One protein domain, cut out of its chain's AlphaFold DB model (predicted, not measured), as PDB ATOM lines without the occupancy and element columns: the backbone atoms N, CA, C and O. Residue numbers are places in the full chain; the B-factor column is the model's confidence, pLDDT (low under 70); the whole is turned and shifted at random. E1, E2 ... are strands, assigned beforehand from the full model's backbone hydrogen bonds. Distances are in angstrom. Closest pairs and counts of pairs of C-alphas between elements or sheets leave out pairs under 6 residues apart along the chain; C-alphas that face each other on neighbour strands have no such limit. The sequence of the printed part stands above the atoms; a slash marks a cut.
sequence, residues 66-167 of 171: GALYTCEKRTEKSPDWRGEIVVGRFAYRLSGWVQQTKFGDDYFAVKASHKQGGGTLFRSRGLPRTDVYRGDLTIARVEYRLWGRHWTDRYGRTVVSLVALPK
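What this domain is: This is residues 66 to 167 of the 171 residues of an uncharacterized protein of Acidobacteria bacterium (UniProt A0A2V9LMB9). Eight antiparallel strands ring a hollow as a barrel, nearly closed, with the edge strands E5 and E6 side by side at the seam. Loops join the strands at its two ends. The printed part has 102 residues, with no named helix and eight named strands, E1 to E8 along the chain, in one sheet of the order E5 E4 E3 E2 E1 E8 E7 E6. The class is all strand; the whole is compact, with a radius of gyration of the C-alphas of 13.3 A and spans of 34 by 32 by 26 A.

How they stand to each other: The strongly twisted sheet runs, strand beside strand, through E5, residues 117 to 125, E4, residues 106 to 114, E3, residues 90 to 100, E2, residues 81 to 87, E1, residues 66 to 70, E8, residues 158 to 166, E7, residues 142 to 152, and E6, residues 132 to 139. It is curled like part of a barrel: the way across it turns by 192 degrees from edge to edge. It is a folded sheet, bent back on itself: E5 E4 E3 E2 face E8 E7 E6, with E1 as the hinge. E1 to E5 make one meander, each strand the antiparallel neighbour of the one before, and E6 to E8 another. E1 and E8 are antiparallel at 152 degrees, with N 68 and O 160 2.8 A apart, within hydrogen-bond range. In the hairpin of E3 and E4, N 111 and O 95 are 2.7 A apart; in that of E4 and E5, N 122 and O 110 are 2.7 A apart. In the hairpin of E6 and E7, N 137 and O 144 are 2.7 A apart. E6 bends by 54 degrees at residue 135. The edge strands E5 and E6 have 14 pairs of C-alphas within 8 A; their closest C-alphas, those of Ser 124 and Gly 135, are 5.5 A apart. E3 and E7 are apart.

Where its parts are: E1 begins with C-alpha 66 at (-33.517, -55.313, -35.960) and is 13.7 A long; E2 is 18.5 A. E3 and E7, 11 residues each, measure 31.0 A and 30.9 A. E4 is 26.3 A, E5 25.5 A and E6 21.0 A. E8, 26.4 A, ends with C-alpha 166 at (-42.501, -44.573, -31.672).

The domain as a whole: The two C-alphas farthest apart, those of Arg 89 and Phe 103, are 39.1 A apart. The printed part has no cut and no long link. The mean pLDDT of the printed part is 70.1; residues 114 to 132 are under 70, and E5 has a mean of 50.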
ATOM      1  N   GLY A  66     -33.945 -54.664 -34.740       78.75
ATOM      2  CA  GLY A  66     -33.517 -55.313 -35.960       78.75
ATOM      3  C   GLY A  66     -32.012 -55.271 -36.112       78.75
ATOM      4  O   GLY A  66     -31.302 -54.563 -35.393       78.75
ATOM      5  N   ALA A  67     -31.521 -56.037 -37.071       76.81
ATOM      6  CA  ALA A  67     -30.116 -56.047 -37.425       76.81
ATOM      7  C   ALA A  67     -29.974 -56.066 -38.939       76.81
ATOM      8  O   ALA A  67     -30.690 -56.789 -39.630       76.81
ATOM      9  N   LEU A  68     -29.041 -55.262 -39.433       79.69
ATOM     10  CA  LEU A  68     -28.588 -55.232 -40.811       79.69
ATOM     11  C   LEU A  68     -27.201 -55.864 -40.886       79.69
ATOM     12  O   LEU A  68     -26.308 -55.530 -40.107       79.69
ATOM     13  N   TYR A  69     -27.030 -56.740 -41.864       79.31
ATOM     14  CA  TYR A  69     -25.786 -57.432 -42.157       79.31
ATOM     15  C   TYR A  69     -25.294 -57.019 -43.537       79.31
ATOM     16  O   TYR A  69     -26.097 -56.759 -44.440       79.31
ATOM     17  N   THR A  70     -23.976 -56.984 -43.704       76.12
ATOM     18  CA  THR A  70     -23.351 -56.781 -45.010       76.12
ATOM     19  C   THR A  70     -23.793 -57.883 -45.965       76.12
ATOM     20  O   THR A  70     -23.733 -59.065 -45.617       76.12
ATOM     21  N   CYS A  71     -24.220 -57.518 -47.171       78.06
ATOM     22  CA  CYS A  71     -24.515 -58.483 -48.221       78.06
ATOM     23  C   CYS A  71     -23.735 -58.166 -49.493       78.06
ATOM     24  O   CYS A  71     -23.491 -57.006 -49.814       78.06
ATOM     25  N   GLU A  72     -23.381 -59.208 -50.240       71.06
ATOM     26  CA  GLU A  72     -22.728 -59.040 -51.533       71.06
ATOM     27  C   GLU A  72     -23.659 -58.326 -52.517       71.06
ATOM     28  O   GLU A  72     -24.802 -58.742 -52.762       71.06
ATOM     29  N   LYS A  73     -23.155 -57.234 -53.096       72.00
ATOM     30  CA  LYS A  73     -23.849 -56.510 -54.156       72.00
ATOM     31  C   LYS A  73     -23.873 -57.361 -55.413       72.00
ATOM     32  O   LYS A  73     -22.842 -57.609 -56.023       72.00
ATOM     33  N   ARG A  74     -25.073 -57.753 -55.841       68.75
ATOM     34  CA  ARG A  74     -25.268 -58.410 -57.145       68.75
ATOM     35  C   ARG A  74     -25.332 -57.412 -58.301       68.75
ATOM     36  O   ARG A  74     -25.028 -57.767 -59.429       68.75
ATOM     37  N   THR A  75     -25.760 -56.180 -58.030       72.50
ATOM     38  CA  THR A  75     -25.908 -55.087 -59.005       72.50
ATOM     39  C   THR A  75     -25.686 -53.738 -58.320       72.50
ATOM     40  O   THR A  75     -25.803 -53.648 -57.101       72.50
ATOM     41  N   GLU A  76     -25.441 -52.667 -59.077       68.19
ATOM     42  CA  GLU A  76     -25.279 -51.305 -58.530       68.19
ATOM     43  C   GLU A  76     -26.517 -50.817 -57.753       68.19
ATOM     44  O   GLU A  76     -26.410 -50.140 -56.734       68.19
ATOM     45  N   LYS A  77     -27.714 -51.238 -58.183       73.94
ATOM     46  CA  LYS A  77     -28.982 -50.958 -57.486       73.94
ATOM     47  C   LYS A  77     -29.233 -51.886 -56.288       73.94
ATOM     48  O   LYS A  77     -30.194 -51.675 -55.543       73.94
ATOM     49  N   SER A  78     -28.417 -52.927 -56.099       73.75
ATOM     50  CA  SER A  78     -28.563 -53.842 -54.966       73.75
ATOM     51  C   SER A  78     -28.164 -53.155 -53.659       73.75
ATOM     52  O   SER A  78     -27.227 -52.361 -53.645       73.75
ATOM     53  N   PRO A  79     -28.855 -53.463 -52.550       81.38
ATOM     54  CA  PRO A  79     -28.484 -52.928 -51.249       81.38
ATOM     55  C   PRO A  79     -27.120 -53.460 -50.798       81.38
ATOM     56  O   PRO A  79     -26.792 -54.618 -51.049       81.38
ATOM     57  N   ASP A  80     -26.368 -52.603 -50.111       79.62
ATOM     58  CA  ASP A  80     -25.137 -52.922 -49.376       79.62
ATOM     59  C   ASP A  80     -25.423 -53.778 -48.133       79.62
ATOM     60  O   ASP A  80     -24.636 -54.638 -47.738       79.62
ATOM     61  N   TRP A  81     -26.577 -53.522 -47.510       80.38
ATOM     62  CA  TRP A  81     -26.971 -54.113 -46.241       80.38
ATOM     63  C   TRP A  81     -28.351 -54.735 -46.346       80.38
ATOM     64  O   TRP A  81     -29.284 -54.145 -46.897       80.38
ATOM     65  N   ARG A  82     -28.521 -55.918 -45.769       83.69
ATOM     66  CA  ARG A  82     -29.818 -56.587 -45.680       83.69
ATOM     67  C   ARG A  82     -30.042 -57.120 -44.289       83.69
ATOM     68  O   ARG A  82     -29.115 -57.549 -43.611       83.69
ATOM     69  N   GLY A  83     -31.296 -57.120 -43.880       81.31
ATOM     70  CA  GLY A  83     -31.655 -57.611 -42.568       81.31
ATOM     71  C   GLY A  83     -33.140 -57.546 -42.319       81.31
ATOM     72  O   GLY A  83     -33.934 -57.355 -43.241       81.31
ATOM     73  N   GLU A  84     -33.501 -57.701 -41.059       81.31
ATOM     74  CA  GLU A  84     -34.885 -57.699 -40.615       81.31
ATOM     75  C   GLU A  84     -35.006 -56.849 -39.355       81.31
ATOM     76  O   GLU A  84     -34.076 -56.765 -38.549       81.31
ATOM     77  N   ILE A  85     -36.150 -56.192 -39.219       77.75
ATOM     78  CA  ILE A  85     -36.558 -55.495 -38.006       77.75
ATOM     79  C   ILE A  85     -37.950 -55.967 -37.638       77.75
ATOM     80  O   ILE A  85     -38.842 -56.026 -38.486       77.75
ATOM     81  N   VAL A  86     -38.136 -56.306 -36.374       75.69
ATOM     82  CA  VAL A  86     -39.473 -56.474 -35.818       75.69
ATOM     83  C   VAL A  86     -39.892 -55.106 -35.316       75.69
ATOM     84  O   VAL A  86     -39.083 -54.430 -34.691       75.69
ATOM     85  N   VAL A  87     -41.103 -54.665 -35.651       68.44
ATOM     86  CA  VAL A  87     -41.722 -53.470 -35.067       68.44
ATOM     87  C   VAL A  87     -43.134 -53.850 -34.640       68.44
ATOM     88  O   VAL A  87     -43.972 -54.230 -35.464       68.44
ATOM     89  N   GLY A  88     -43.398 -53.794 -33.337       70.44
ATOM     90  CA  GLY A  88     -44.634 -54.291 -32.744       70.44
ATOM     91  C   GLY A  88     -44.783 -55.803 -32.936       70.44
ATOM     92  O   GLY A  88     -44.011 -56.584 -32.393       70.44
ATOM     93  N   ARG A  89     -45.804 -56.229 -33.693       68.00
ATOM     94  CA  ARG A  89     -46.077 -57.653 -33.993       68.00
ATOM     95  C   ARG A  89     -45.669 -58.078 -35.407       68.00
ATOM     96  O   ARG A  89     -45.904 -59.224 -35.781       68.00
ATOM     97  N   PHE A  90     -45.093 -57.174 -36.198       69.31
ATOM     98  CA  PHE A  90     -44.812 -57.416 -37.610       69.31
ATOM     99  C   PHE A  90     -43.310 -57.410 -37.887       69.31
ATOM    100  O   PHE A  90     -42.574 -56.542 -37.416       69.31
ATOM    101  N   ALA A  91     -42.867 -58.384 -38.680       71.00
ATOM    102  CA  ALA A  91     -41.507 -58.456 -39.187       71.00
ATOM    103  C   ALA A  91     -41.412 -57.730 -40.536       71.00
ATOM    104  O   ALA A  91     -42.180 -57.994 -41.467       71.00
ATOM    105  N   TYR A  92     -40.443 -56.829 -40.647       75.00
ATOM    106  CA  TYR A  92     -40.157 -56.064 -41.851       75.00
ATOM    107  C   TYR A  92     -38.772 -56.413 -42.365       75.00
ATOM    108  O   TYR A  92     -37.804 -56.500 -41.610       75.00
ATOM    109  N   ARG A  93     -38.662 -56.548 -43.685       80.56
ATOM    110  CA  ARG A  93     -37.370 -56.716 -44.340       80.56
ATOM    111  C   ARG A  93     -36.721 -55.351 -44.513       80.56
ATOM    112  O   ARG A  93     -37.329 -54.451 -45.089       80.56
ATOM    113  N   LEU A  94     -35.485 -55.209 -44.062       80.75
ATOM    114  CA  LEU A  94     -34.687 -54.006 -44.231       80.75
ATOM    115  C   LEU A  94     -33.674 -54.169 -45.364       80.75
ATOM    116  O   LEU A  94     -33.001 -55.195 -45.489       80.75
ATOM    117  N   SER A  95     -33.566 -53.128 -46.180       82.12
ATOM    118  CA  SER A  95     -32.513 -52.954 -47.182       82.12
ATOM    119  C   SER A  95     -31.810 -51.630 -46.915       82.12
ATOM    120  O   SER A  95     -32.484 -50.610 -46.818       82.12
ATOM    121  N   GLY A  96     -30.491 -51.639 -46.763       81.12
ATOM    122  CA  GLY A  96     -29.673 -50.450 -46.552       81.12
ATOM    123  C   GLY A  96     -28.736 -50.195 -47.730       81.12
ATOM    124  O   GLY A  96     -28.162 -51.136 -48.276       81.12
ATOM    125  N   TRP A  97     -28.567 -48.931 -48.098       82.06
ATOM    126  CA  TRP A  97     -27.595 -48.453 -49.077       82.06
ATOM    127  C   TRP A  97     -26.706 -47.410 -48.419       82.06
ATOM    128  O   TRP A  97     -27.191 -46.535 -47.695       82.06
ATOM    129  N   VAL A  98     -25.414 -47.481 -48.710       77.94
ATOM    130  CA  VAL A  98     -24.490 -46.385 -48.422       77.94
ATOM    131  C   VAL A  98     -24.434 -45.540 -49.685       77.94
ATOM    132  O   VAL A  98     -24.048 -46.031 -50.743       77.94
ATOM    133  N   GLN A  99     -24.907 -44.301 -49.610       74.38
ATOM    134  CA  GLN A  99     -24.950 -43.396 -50.756       74.38
ATOM    135  C   GLN A  99     -24.219 -42.107 -50.424       74.38
ATOM    136  O   GLN A  99     -24.293 -41.620 -49.302       74.38
ATOM    137  N   GLN A 100     -23.566 -41.524 -51.420       74.88
ATOM    138  CA  GLN A 100     -22.928 -40.224 -51.287       74.88
ATOM    139  C   GLN A 100     -23.879 -39.134 -51.788       74.88
ATOM    140  O   GLN A 100     -24.580 -39.290 -52.794       74.88
ATOM    141  N   THR A 101     -23.979 -38.027 -51.059       71.69
ATOM    142  CA  THR A 101     -24.699 -36.842 -51.527       71.69
ATOM    143  C   THR A 101     -23.888 -36.123 -52.604       71.69
ATOM    144  O   THR A 101     -22.671 -36.260 -52.689       71.69
ATOM    145  N   LYS A 102     -24.551 -35.267 -53.394       71.25
ATOM    146  CA  LYS A 102     -23.881 -34.392 -54.374       71.25
ATOM    147  C   LYS A 102     -22.829 -33.462 -53.747       71.25
ATOM    148  O   LYS A 102     -21.976 -32.960 -54.462       71.25
ATOM    149  N   PHE A 103     -22.911 -33.236 -52.435       68.94
ATOM    150  CA  PHE A 103     -21.997 -32.394 -51.664       68.94
ATOM    151  C   PHE A 103     -20.849 -33.188 -51.019       68.94
ATOM    152  O   PHE A 103     -20.073 -32.620 -50.262       68.94
ATOM    153  N   GLY A 104     -20.733 -34.489 -51.308       65.00
ATOM    154  CA  GLY A 104     -19.657 -35.343 -50.805       65.00
ATOM    155  C   GLY A 104     -19.946 -36.024 -49.466       65.00
ATOM    156  O   GLY A 104     -19.204 -36.928 -49.100       65.00
ATOM    157  N   ASP A 105     -21.031 -35.663 -48.770       69.38
ATOM    158  CA  ASP A 105     -21.413 -36.315 -47.513       69.38
ATOM    159  C   ASP A 105     -21.992 -37.708 -47.761       69.38
ATOM    160  O   ASP A 105     -22.964 -37.843 -48.512       69.38
ATOM    161  N   ASP A 106     -21.475 -38.718 -47.068       69.94
ATOM    162  CA  ASP A 106     -22.069 -40.052 -47.047       69.94
ATOM    163  C   ASP A 106     -23.336 -40.073 -46.181       69.94
ATOM    164  O   ASP A 106     -23.407 -39.495 -45.091       69.94
ATOM    165  N   TYR A 107     -24.363 -40.762 -46.668       70.38
ATOM    166  CA  TYR A 107     -25.610 -40.989 -45.959       70.38
ATOM    167  C   TYR A 107     -26.032 -42.451 -46.045       70.38
ATOM    168  O   TYR A 107     -25.891 -43.123 -47.069       70.38
ATOM    169  N   PHE A 108     -26.592 -42.935 -44.942       73.69
ATOM    170  CA  PHE A 108     -27.149 -44.275 -44.860       73.69
ATOM    171  C   PHE A 108     -28.645 -44.215 -45.177       73.69
ATOM    172  O   PHE A 108     -29.442 -43.616 -44.447       73.69
ATOM    173  N   ALA A 109     -29.028 -44.790 -46.313       74.75
ATOM    174  CA  ALA A 109     -30.421 -44.913 -46.712       74.75
ATOM    175  C   ALA A 109     -30.926 -46.299 -46.318       74.75
ATOM    176  O   ALA A 109     -30.355 -47.297 -46.740       74.75
ATOM    177  N   VAL A 110     -32.006 -46.385 -45.543       75.94
ATOM    178  CA  VAL A 110     -32.632 -47.669 -45.187       75.94
ATOM    179  C   VAL A 110     -34.049 -47.683 -45.713       75.94
ATOM    180  O   VAL A 110     -34.792 -46.728 -45.555       75.94
ATOM    181  N   LYS A 111     -34.472 -48.781 -46.318       78.25
ATOM    182  CA  LYS A 111     -35.860 -49.002 -46.696       78.25
ATOM    183  C   LYS A 111     -36.384 -50.208 -45.944       78.25
ATOM    184  O   LYS A 111     -35.817 -51.297 -46.048       78.25
ATOM    185  N   ALA A 112     -37.480 -50.010 -45.225       74.44
ATOM    186  CA  ALA A 112     -38.279 -51.108 -44.716       74.44
ATOM    187  C   ALA A 112     -39.265 -51.551 -45.799       74.44
ATOM    188  O   ALA A 112     -39.890 -50.726 -46.454       74.44
ATOM    189  N   SER A 113     -39.417 -52.850 -46.011       73.31
ATOM    190  CA  SER A 113     -40.468 -53.412 -46.852       73.31
ATOM    191  C   SER A 113     -41.233 -54.436 -46.037       73.31
ATOM    192  O   SER A 113     -40.654 -55.404 -45.541       73.31
ATOM    193  N   HIS A 114     -42.542 -54.244 -45.913       66.75
ATOM    194  CA  HIS A 114     -43.416 -55.309 -45.443       66.75
ATOM    195  C   HIS A 114     -43.568 -56.352 -46.556       66.75
ATOM    196  O   HIS A 114     -43.552 -55.993 -47.737       66.75
ATOM    197  N   LYS A 115     -43.777 -57.626 -46.207       57.94
ATOM    198  CA  LYS A 115     -44.099 -58.674 -47.194       57.94
ATOM    199  C   LYS A 115     -45.412 -58.405 -47.958       57.94
ATOM    200  O   LYS A 115     -45.611 -59.007 -49.002       57.94
ATOM    201  N   GLN A 116     -46.275 -57.502 -47.470       46.72
ATOM    202  CA  GLN A 116     -47.587 -57.177 -48.066       46.72
ATOM    203  C   GLN A 116     -47.855 -55.675 -48.316       46.72
ATOM    204  O   GLN A 116     -48.976 -55.305 -48.636       46.72
ATOM    205  N   GLY A 117     -46.874 -54.776 -48.177       40.44
ATOM    206  CA  GLY A 117     -47.128 -53.341 -48.390       40.44
ATOM    207  C   GLY A 117     -45.933 -52.462 -48.045       40.44
ATOM    208  O   GLY A 117     -45.517 -52.395 -46.893       40.44
ATOM    209  N   GLY A 118     -45.342 -51.840 -49.067       42.06
ATOM    210  CA  GLY A 118     -44.057 -51.141 -49.006       42.06
ATOM    211  C   GLY A 118     -43.911 -50.179 -47.825       42.06
ATOM    212  O   GLY A 118     -44.796 -49.378 -47.543       42.06
ATOM    213  N   GLY A 119     -42.768 -50.255 -47.144       47.38
ATOM    214  CA  GLY A 119     -42.387 -49.259 -46.152       47.38
ATOM    215  C   GLY A 119     -41.652 -48.087 -46.802       47.38
ATOM    216  O   GLY A 119     -41.054 -48.192 -47.883       47.38
ATOM    217  N   THR A 120     -41.748 -46.948 -46.128       55.12
ATOM    218  CA  THR A 120     -41.179 -45.673 -46.555       55.12
ATOM    219  C   THR A 120     -39.656 -45.681 -46.403       55.12
ATOM    220  O   THR A 120     -39.096 -46.315 -45.507       55.12
ATOM    221  N   LEU A 121     -38.982 -44.997 -47.329       53.72
ATOM    222  CA  LEU A 121     -37.530 -44.877 -47.389       53.72
ATOM    223  C   LEU A 121     -37.038 -43.887 -46.323       53.72
ATOM    224  O   LEU A 121     -37.468 -42.739 -46.277       53.72
ATOM    225  N   PHE A 122     -36.130 -44.354 -45.478       61.88
ATOM    226  CA  PHE A 122     -35.412 -43.588 -44.474       61.88
ATOM    227  C   PHE A 122     -34.089 -43.059 -45.039       61.88
ATOM    228  O   PHE A 122     -33.371 -43.775 -45.740       61.88
ATOM    229  N   ARG A 123     -33.742 -41.818 -44.681       52.53
ATOM    230  CA  ARG A 123     -32.463 -41.174 -44.998       52.53
ATOM    231  C   ARG A 123     -31.848 -40.617 -43.710       52.53
ATOM    232  O   ARG A 123     -32.304 -39.580 -43.234       52.53
ATOM    233  N   SER A 124     -30.820 -41.258 -43.147       51.66
ATOM    234  CA  SER A 124     -30.011 -40.614 -42.094       51.66
ATOM    235  C   SER A 124     -28.962 -39.729 -42.749       51.66
ATOM    236  O   SER A 124     -28.149 -40.232 -43.523       51.66
ATOM    237  N   ARG A 125     -28.967 -38.432 -42.442       41.84
ATOM    238  CA  ARG A 125     -27.979 -37.467 -42.940       41.84
ATOM    239  C   ARG A 125     -26.815 -37.359 -41.946       41.84
ATOM    240  O   ARG A 125     -27.070 -37.116 -40.770       41.84
ATOM    241  N   GLY A 126     -25.579 -37.492 -42.438       40.84
ATOM    242  CA  GLY A 126     -24.349 -37.444 -41.632       40.84
ATOM    243  C   GLY A 126     -24.088 -38.769 -40.895       40.84
ATOM    244  O   GLY A 126     -25.026 -39.427 -40.464       40.84
ATOM    245  N   LEU A 127     -22.865 -39.267 -40.725       47.53
ATOM    246  CA  LEU A 127     -21.548 -38.634 -40.703       47.53
ATOM    247  C   LEU A 127     -20.459 -39.690 -41.008       47.53
ATOM    248  O   LEU A 127     -20.684 -40.887 -40.793       47.53
ATOM    249  N   PRO A 128     -19.249 -39.260 -41.406       43.25
ATOM    250  CA  PRO A 128     -18.064 -40.107 -41.414       43.25
ATOM    251  C   PRO A 128     -17.752 -40.559 -39.976       43.25
ATOM    252  O   PRO A 128     -17.566 -39.736 -39.086       43.25
ATOM    253  N   ARG A 129     -17.652 -41.874 -39.749       41.91
ATOM    254  CA  ARG A 129     -17.065 -42.508 -38.544       41.91
ATOM    255  C   ARG A 129     -17.851 -42.522 -37.226       41.91
ATOM    256  O   ARG A 129     -17.349 -43.125 -36.284       41.91
ATOM    257  N   THR A 130     -19.038 -41.936 -37.097       49.31
ATOM    258  CA  THR A 130     -19.786 -42.061 -35.830       49.31
ATOM    259  C   THR A 130     -20.580 -43.361 -35.786       49.31
ATOM    260  O   THR A 130     -21.502 -43.541 -36.575       49.31
ATOM    261  N   ASP A 131     -20.263 -44.220 -34.812       59.91
ATOM    262  CA  ASP A 131     -20.898 -45.509 -34.496       59.91
ATOM    263  C   ASP A 131     -22.427 -45.501 -34.374       59.91
ATOM    264  O   ASP A 131     -22.994 -46.564 -34.154       59.91
ATOM    265  N   VAL A 132     -23.102 -44.349 -34.446       64.62
ATOM    266  CA  VAL A 132     -24.523 -44.188 -34.130       64.62
ATOM    267  C   VAL A 132     -25.271 -43.502 -35.275       64.62
ATOM    268  O   VAL A 132     -24.999 -42.352 -35.609       64.62
ATOM    269  N   TYR A 133     -26.272 -44.187 -35.825       71.38
ATOM    270  CA  TYR A 133     -27.208 -43.664 -36.821       71.38
ATOM    271  C   TYR A 133     -28.465 -43.141 -36.134       71.38
ATOM    272  O   TYR A 133     -28.979 -43.762 -35.202       71.38
ATOM    273  N   ARG A 134     -29.015 -42.029 -36.619       70.06
ATOM    274  CA  ARG A 134     -30.294 -41.511 -36.128       70.06
ATOM    275  C   ARG A 134     -31.154 -41.015 -37.272       70.06
ATOM    276  O   ARG A 134     -30.672 -40.348 -38.184       70.06
ATOM    277  N   GLY A 135     -32.448 -41.270 -37.164       73.56
ATOM    278  CA  GLY A 135     -33.449 -40.466 -37.843       73.56
ATOM    279  C   GLY A 135     -34.829 -41.097 -37.779       73.56
ATOM    280  O   GLY A 135     -35.089 -41.884 -36.876       73.56
ATOM    281  N   ASP A 136     -35.729 -40.703 -38.670       76.75
ATOM    282  CA  ASP A 136     -37.149 -40.994 -38.514       76.75
ATOM    283  C   ASP A 136     -37.660 -41.946 -39.608       76.75
ATOM    284  O   ASP A 136     -37.394 -41.761 -40.793       76.75
ATOM    285  N   LEU A 137     -38.388 -42.981 -39.203       74.56
ATOM    286  CA  LEU A 137     -38.912 -44.052 -40.037       74.56
ATOM    287  C   LEU A 137     -40.425 -44.141 -39.852       74.56
ATOM    288  O   LEU A 137     -40.904 -44.411 -38.755       74.56
ATOM    289  N   THR A 138     -41.184 -43.973 -40.930       70.75
ATOM    290  CA  THR A 138     -42.642 -44.134 -40.893       70.75
ATOM    291  C   THR A 138     -43.019 -45.540 -41.343       70.75
ATOM    292  O   THR A 138     -42.751 -45.930 -42.481       70.75
ATOM    293  N   ILE A 139     -43.667 -46.300 -40.462       68.12
ATOM    294  CA  ILE A 139     -44.196 -47.639 -40.751       68.12
ATOM    295  C   ILE A 139     -45.685 -47.632 -40.423       68.12
ATOM    296  O   ILE A 139     -46.070 -47.243 -39.326       68.12
ATOM    297  N   ALA A 140     -46.521 -48.072 -41.369       67.81
ATOM    298  CA  ALA A 140     -47.970 -48.193 -41.177       67.81
ATOM    299  C   ALA A 140     -48.633 -46.912 -40.616       67.81
ATOM    300  O   ALA A 140     -49.459 -46.979 -39.714       67.81
ATOM    301  N   ARG A 141     -48.253 -45.739 -41.154       67.75
ATOM    302  CA  ARG A 141     -48.696 -44.394 -40.715       67.75
ATOM    303  C   ARG A 141     -48.281 -43.984 -39.294       67.75
ATOM    304  O   ARG A 141     -48.697 -42.927 -38.839       67.75
ATOM    305  N   VAL A 142     -47.432 -44.759 -38.625       69.44
ATOM    306  CA  VAL A 142     -46.842 -44.398 -37.331       69.44
ATOM    307  C   VAL A 142     -45.405 -43.936 -37.548       69.44
ATOM    308  O   VAL A 142     -44.627 -44.603 -38.236       69.44
ATOM    309  N   GLU A 143     -45.046 -42.790 -36.969       74.50
ATOM    310  CA  GLU A 143     -43.672 -42.294 -36.981       74.50
ATOM    311  C   GLU A 143     -42.842 -42.928 -35.866       74.50
ATOM    312  O   GLU A 143     -43.152 -42.815 -34.678       74.50
ATOM    313  N   TYR A 144     -41.728 -43.535 -36.253       74.69
ATOM    314  CA  TYR A 144     -40.717 -44.064 -35.355       74.69
ATOM    315  C   TYR A 144     -39.441 -43.243 -35.472       74.69
ATOM    316  O   TYR A 144     -39.051 -42.798 -36.544       74.69
ATOM    317  N   ARG A 145     -38.744 -43.076 -34.360       79.12
ATOM    318  CA  ARG A 145     -37.366 -42.632 -34.292       79.12
ATOM    319  C   ARG A 145     -36.456 -43.850 -34.258       79.12
ATOM    320  O   ARG A 145     -36.447 -44.604 -33.287       79.12
ATOM    321  N   LEU A 146     -35.704 -44.025 -35.330       76.00
ATOM    322  CA  LEU A 146     -34.706 -45.060 -35.495       76.00
ATOM    323  C   LEU A 146     -33.376 -44.618 -34.877       76.00
ATOM    324  O   LEU A 146     -32.881 -43.516 -35.135       76.00
ATOM    325  N   TRP A 147     -32.791 -45.517 -34.104       76.56
ATOM    326  CA  TRP A 147     -31.433 -45.442 -33.593       76.56
ATOM    327  C   TRP A 147     -30.679 -46.657 -34.097       76.56
ATOM    328  O   TRP A 147     -31.126 -47.783 -33.903       76.56
ATOM    329  N   GLY A 148     -29.553 -46.441 -34.758       76.00
ATOM    330  CA  GLY A 148     -28.686 -47.505 -35.224       76.00
ATOM    331  C   GLY A 148     -27.339 -47.454 -34.542       76.00
ATOM    332  O   GLY A 148     -26.878 -46.369 -34.212       76.00
ATOM    333  N   ARG A 149     -26.687 -48.601 -34.365       74.69
ATOM    334  CA  ARG A 149     -25.284 -48.656 -33.965       74.69
ATOM    335  C   ARG A 149     -24.516 -49.670 -34.797       74.69
ATOM    336  O   ARG A 149     -24.977 -50.807 -34.917       74.69
ATOM    337  N   HIS A 150     -23.353 -49.292 -35.328       75.50
ATOM    338  CA  HIS A 150     -22.433 -50.273 -35.907       75.50
ATOM    339  C   HIS A 150     -21.646 -50.992 -34.814       75.50
ATOM    340  O   HIS A 150     -21.320 -50.419 -33.774       75.50
ATOM    341  N   TRP A 151     -21.348 -52.262 -35.033       70.25
ATOM    342  CA  TRP A 151     -20.402 -53.032 -34.237       70.25
ATOM    343  C   TRP A 151     -19.916 -54.228 -35.055       70.25
ATOM    344  O   TRP A 151     -20.566 -54.651 -36.010       70.25
ATOM    345  N   THR A 152     -18.760 -54.765 -34.689       72.81
ATOM    346  CA  THR A 152     -18.222 -55.977 -35.305       72.81
ATOM    347  C   THR A 152     -18.561 -57.167 -34.424       72.81
ATOM    348  O   THR A 152     -18.322 -57.134 -33.214       72.81
ATOM    349  N   ASP A 153     -19.135 -58.211 -35.013       74.44
ATOM    350  CA  ASP A 153     -19.448 -59.430 -34.284       74.44
ATOM    351  C   ASP A 153     -18.192 -60.240 -33.926       74.44
ATOM    352  O   ASP A 153     -17.071 -59.962 -34.362       74.44
ATOM    353  N   ARG A 154     -18.381 -61.295 -33.126       72.19
ATOM    354  CA  ARG A 154     -17.305 -62.230 -32.745       72.19
ATOM    355  C   ARG A 154     -16.658 -62.958 -33.933       72.19
ATOM    356  O   ARG A 154     -15.655 -63.636 -33.738       72.19
ATOM    357  N   TYR A 155     -17.255 -62.877 -35.120       75.31
ATOM    358  CA  TYR A 155     -16.798 -63.495 -36.361       75.31
ATOM    359  C   TYR A 155     -16.170 -62.469 -37.318       75.31
ATOM    360  O   TYR A 155     -15.886 -62.810 -38.464       75.31
ATOM    361  N   GLY A 156     -15.949 -61.227 -36.871       72.19
ATOM    362  CA  GLY A 156     -15.344 -60.171 -37.681       72.19
ATOM    363  C   GLY A 156     -16.300 -59.521 -38.686       72.19
ATOM    364  O   GLY A 156     -15.853 -58.754 -39.534       72.19
ATOM    365  N   ARG A 157     -17.606 -59.804 -38.621       73.31
ATOM    366  CA  ARG A 157     -18.606 -59.238 -39.534       73.31
ATOM    367  C   ARG A 157     -19.128 -57.925 -38.986       73.31
ATOM    368  O   ARG A 157     -19.477 -57.827 -37.811       73.31
ATOM    369  N   THR A 158     -19.237 -56.925 -39.847       74.75
ATOM    370  CA  THR A 158     -19.866 -55.661 -39.471       74.75
ATOM    371  C   THR A 158     -21.380 -55.836 -39.432       74.75
ATOM    372  O   THR A 158     -21.996 -56.307 -40.390       74.75
ATOM    373  N   VAL A 159     -21.979 -55.448 -38.311       73.00
ATOM    374  CA  VAL A 159     -23.415 -55.510 -38.054       73.00
ATOM    375  C   VAL A 159     -23.892 -54.118 -37.674       73.00
ATOM    376  O   VAL A 159     -23.261 -53.420 -36.881       73.00
ATOM    377  N   VAL A 160     -25.040 -53.718 -38.210       76.50
ATOM    378  CA  VAL A 160     -25.738 -52.511 -37.766       76.50
ATOM    379  C   VAL A 160     -26.975 -52.944 -36.994       76.50
ATOM    380  O   VAL A 160     -27.934 -53.453 -37.570       76.50
ATOM    381  N   SER A 161     -26.952 -52.767 -35.675       76.19
ATOM    382  CA  SER A 161     -28.140 -52.954 -34.841       76.19
ATOM    383  C   SER A 161     -29.033 -51.730 -34.974       76.19
ATOM    384  O   SER A 161     -28.528 -50.613 -34.948       76.19
ATOM    385  N   LEU A 162     -30.337 -51.928 -35.129       78.00
ATOM    386  CA  LEU A 162     -31.333 -50.873 -35.276       78.00
ATOM    387  C   LEU A 162     -32.420 -51.032 -34.215       78.00
ATOM    388  O   LEU A 162     -32.879 -52.139 -33.951       78.00
ATOM    389  N   VAL A 163     -32.861 -49.914 -33.649       79.06
ATOM    390  CA  VAL A 163     -33.950 -49.826 -32.676       79.06
ATOM    391  C   VAL A 163     -34.908 -48.735 -33.129       79.06
ATOM    392  O   VAL A 163     -34.498 -47.593 -33.322       79.06
ATOM    393  N   ALA A 164     -36.186 -49.067 -33.285       76.81
ATOM    394  CA  ALA A 164     -37.241 -48.127 -33.645       76.81
ATOM    395  C   ALA A 164     -38.091 -47.773 -32.413       76.81
ATOM    396  O   ALA A 164     -38.691 -48.630 -31.775       76.81
ATOM    397  N   LEU A 165     -38.179 -46.493 -32.065       78.06
ATOM    398  CA  LEU A 165     -39.001 -46.018 -30.949       78.06
ATOM    399  C   LEU A 165     -40.140 -45.156 -31.489       78.06
ATOM    400  O   LEU A 165     -39.844 -44.201 -32.195       78.06
ATOM    401  N   PRO A 166     -41.418 -45.427 -31.191       73.12
ATOM    402  CA  PRO A 166     -42.501 -44.573 -31.672       73.12
ATOM    403  C   PRO A 166     -42.320 -43.145 -31.126       73.12
ATOM    404  O   PRO A 166     -41.986 -42.968 -29.952       73.12
ATOM    405  N   LYS A 167     -42.477 -42.125 -31.979       70.94
ATOM    406  CA  LYS A 167     -42.348 -40.714 -31.566       70.94
ATOM    407  C   LYS A 167     -43.490 -40.274 -30.659       70.94
ATOM    408  O   LYS A 167     -43.275 -39.464 -29.764       70.94
TER     409      LYS A 167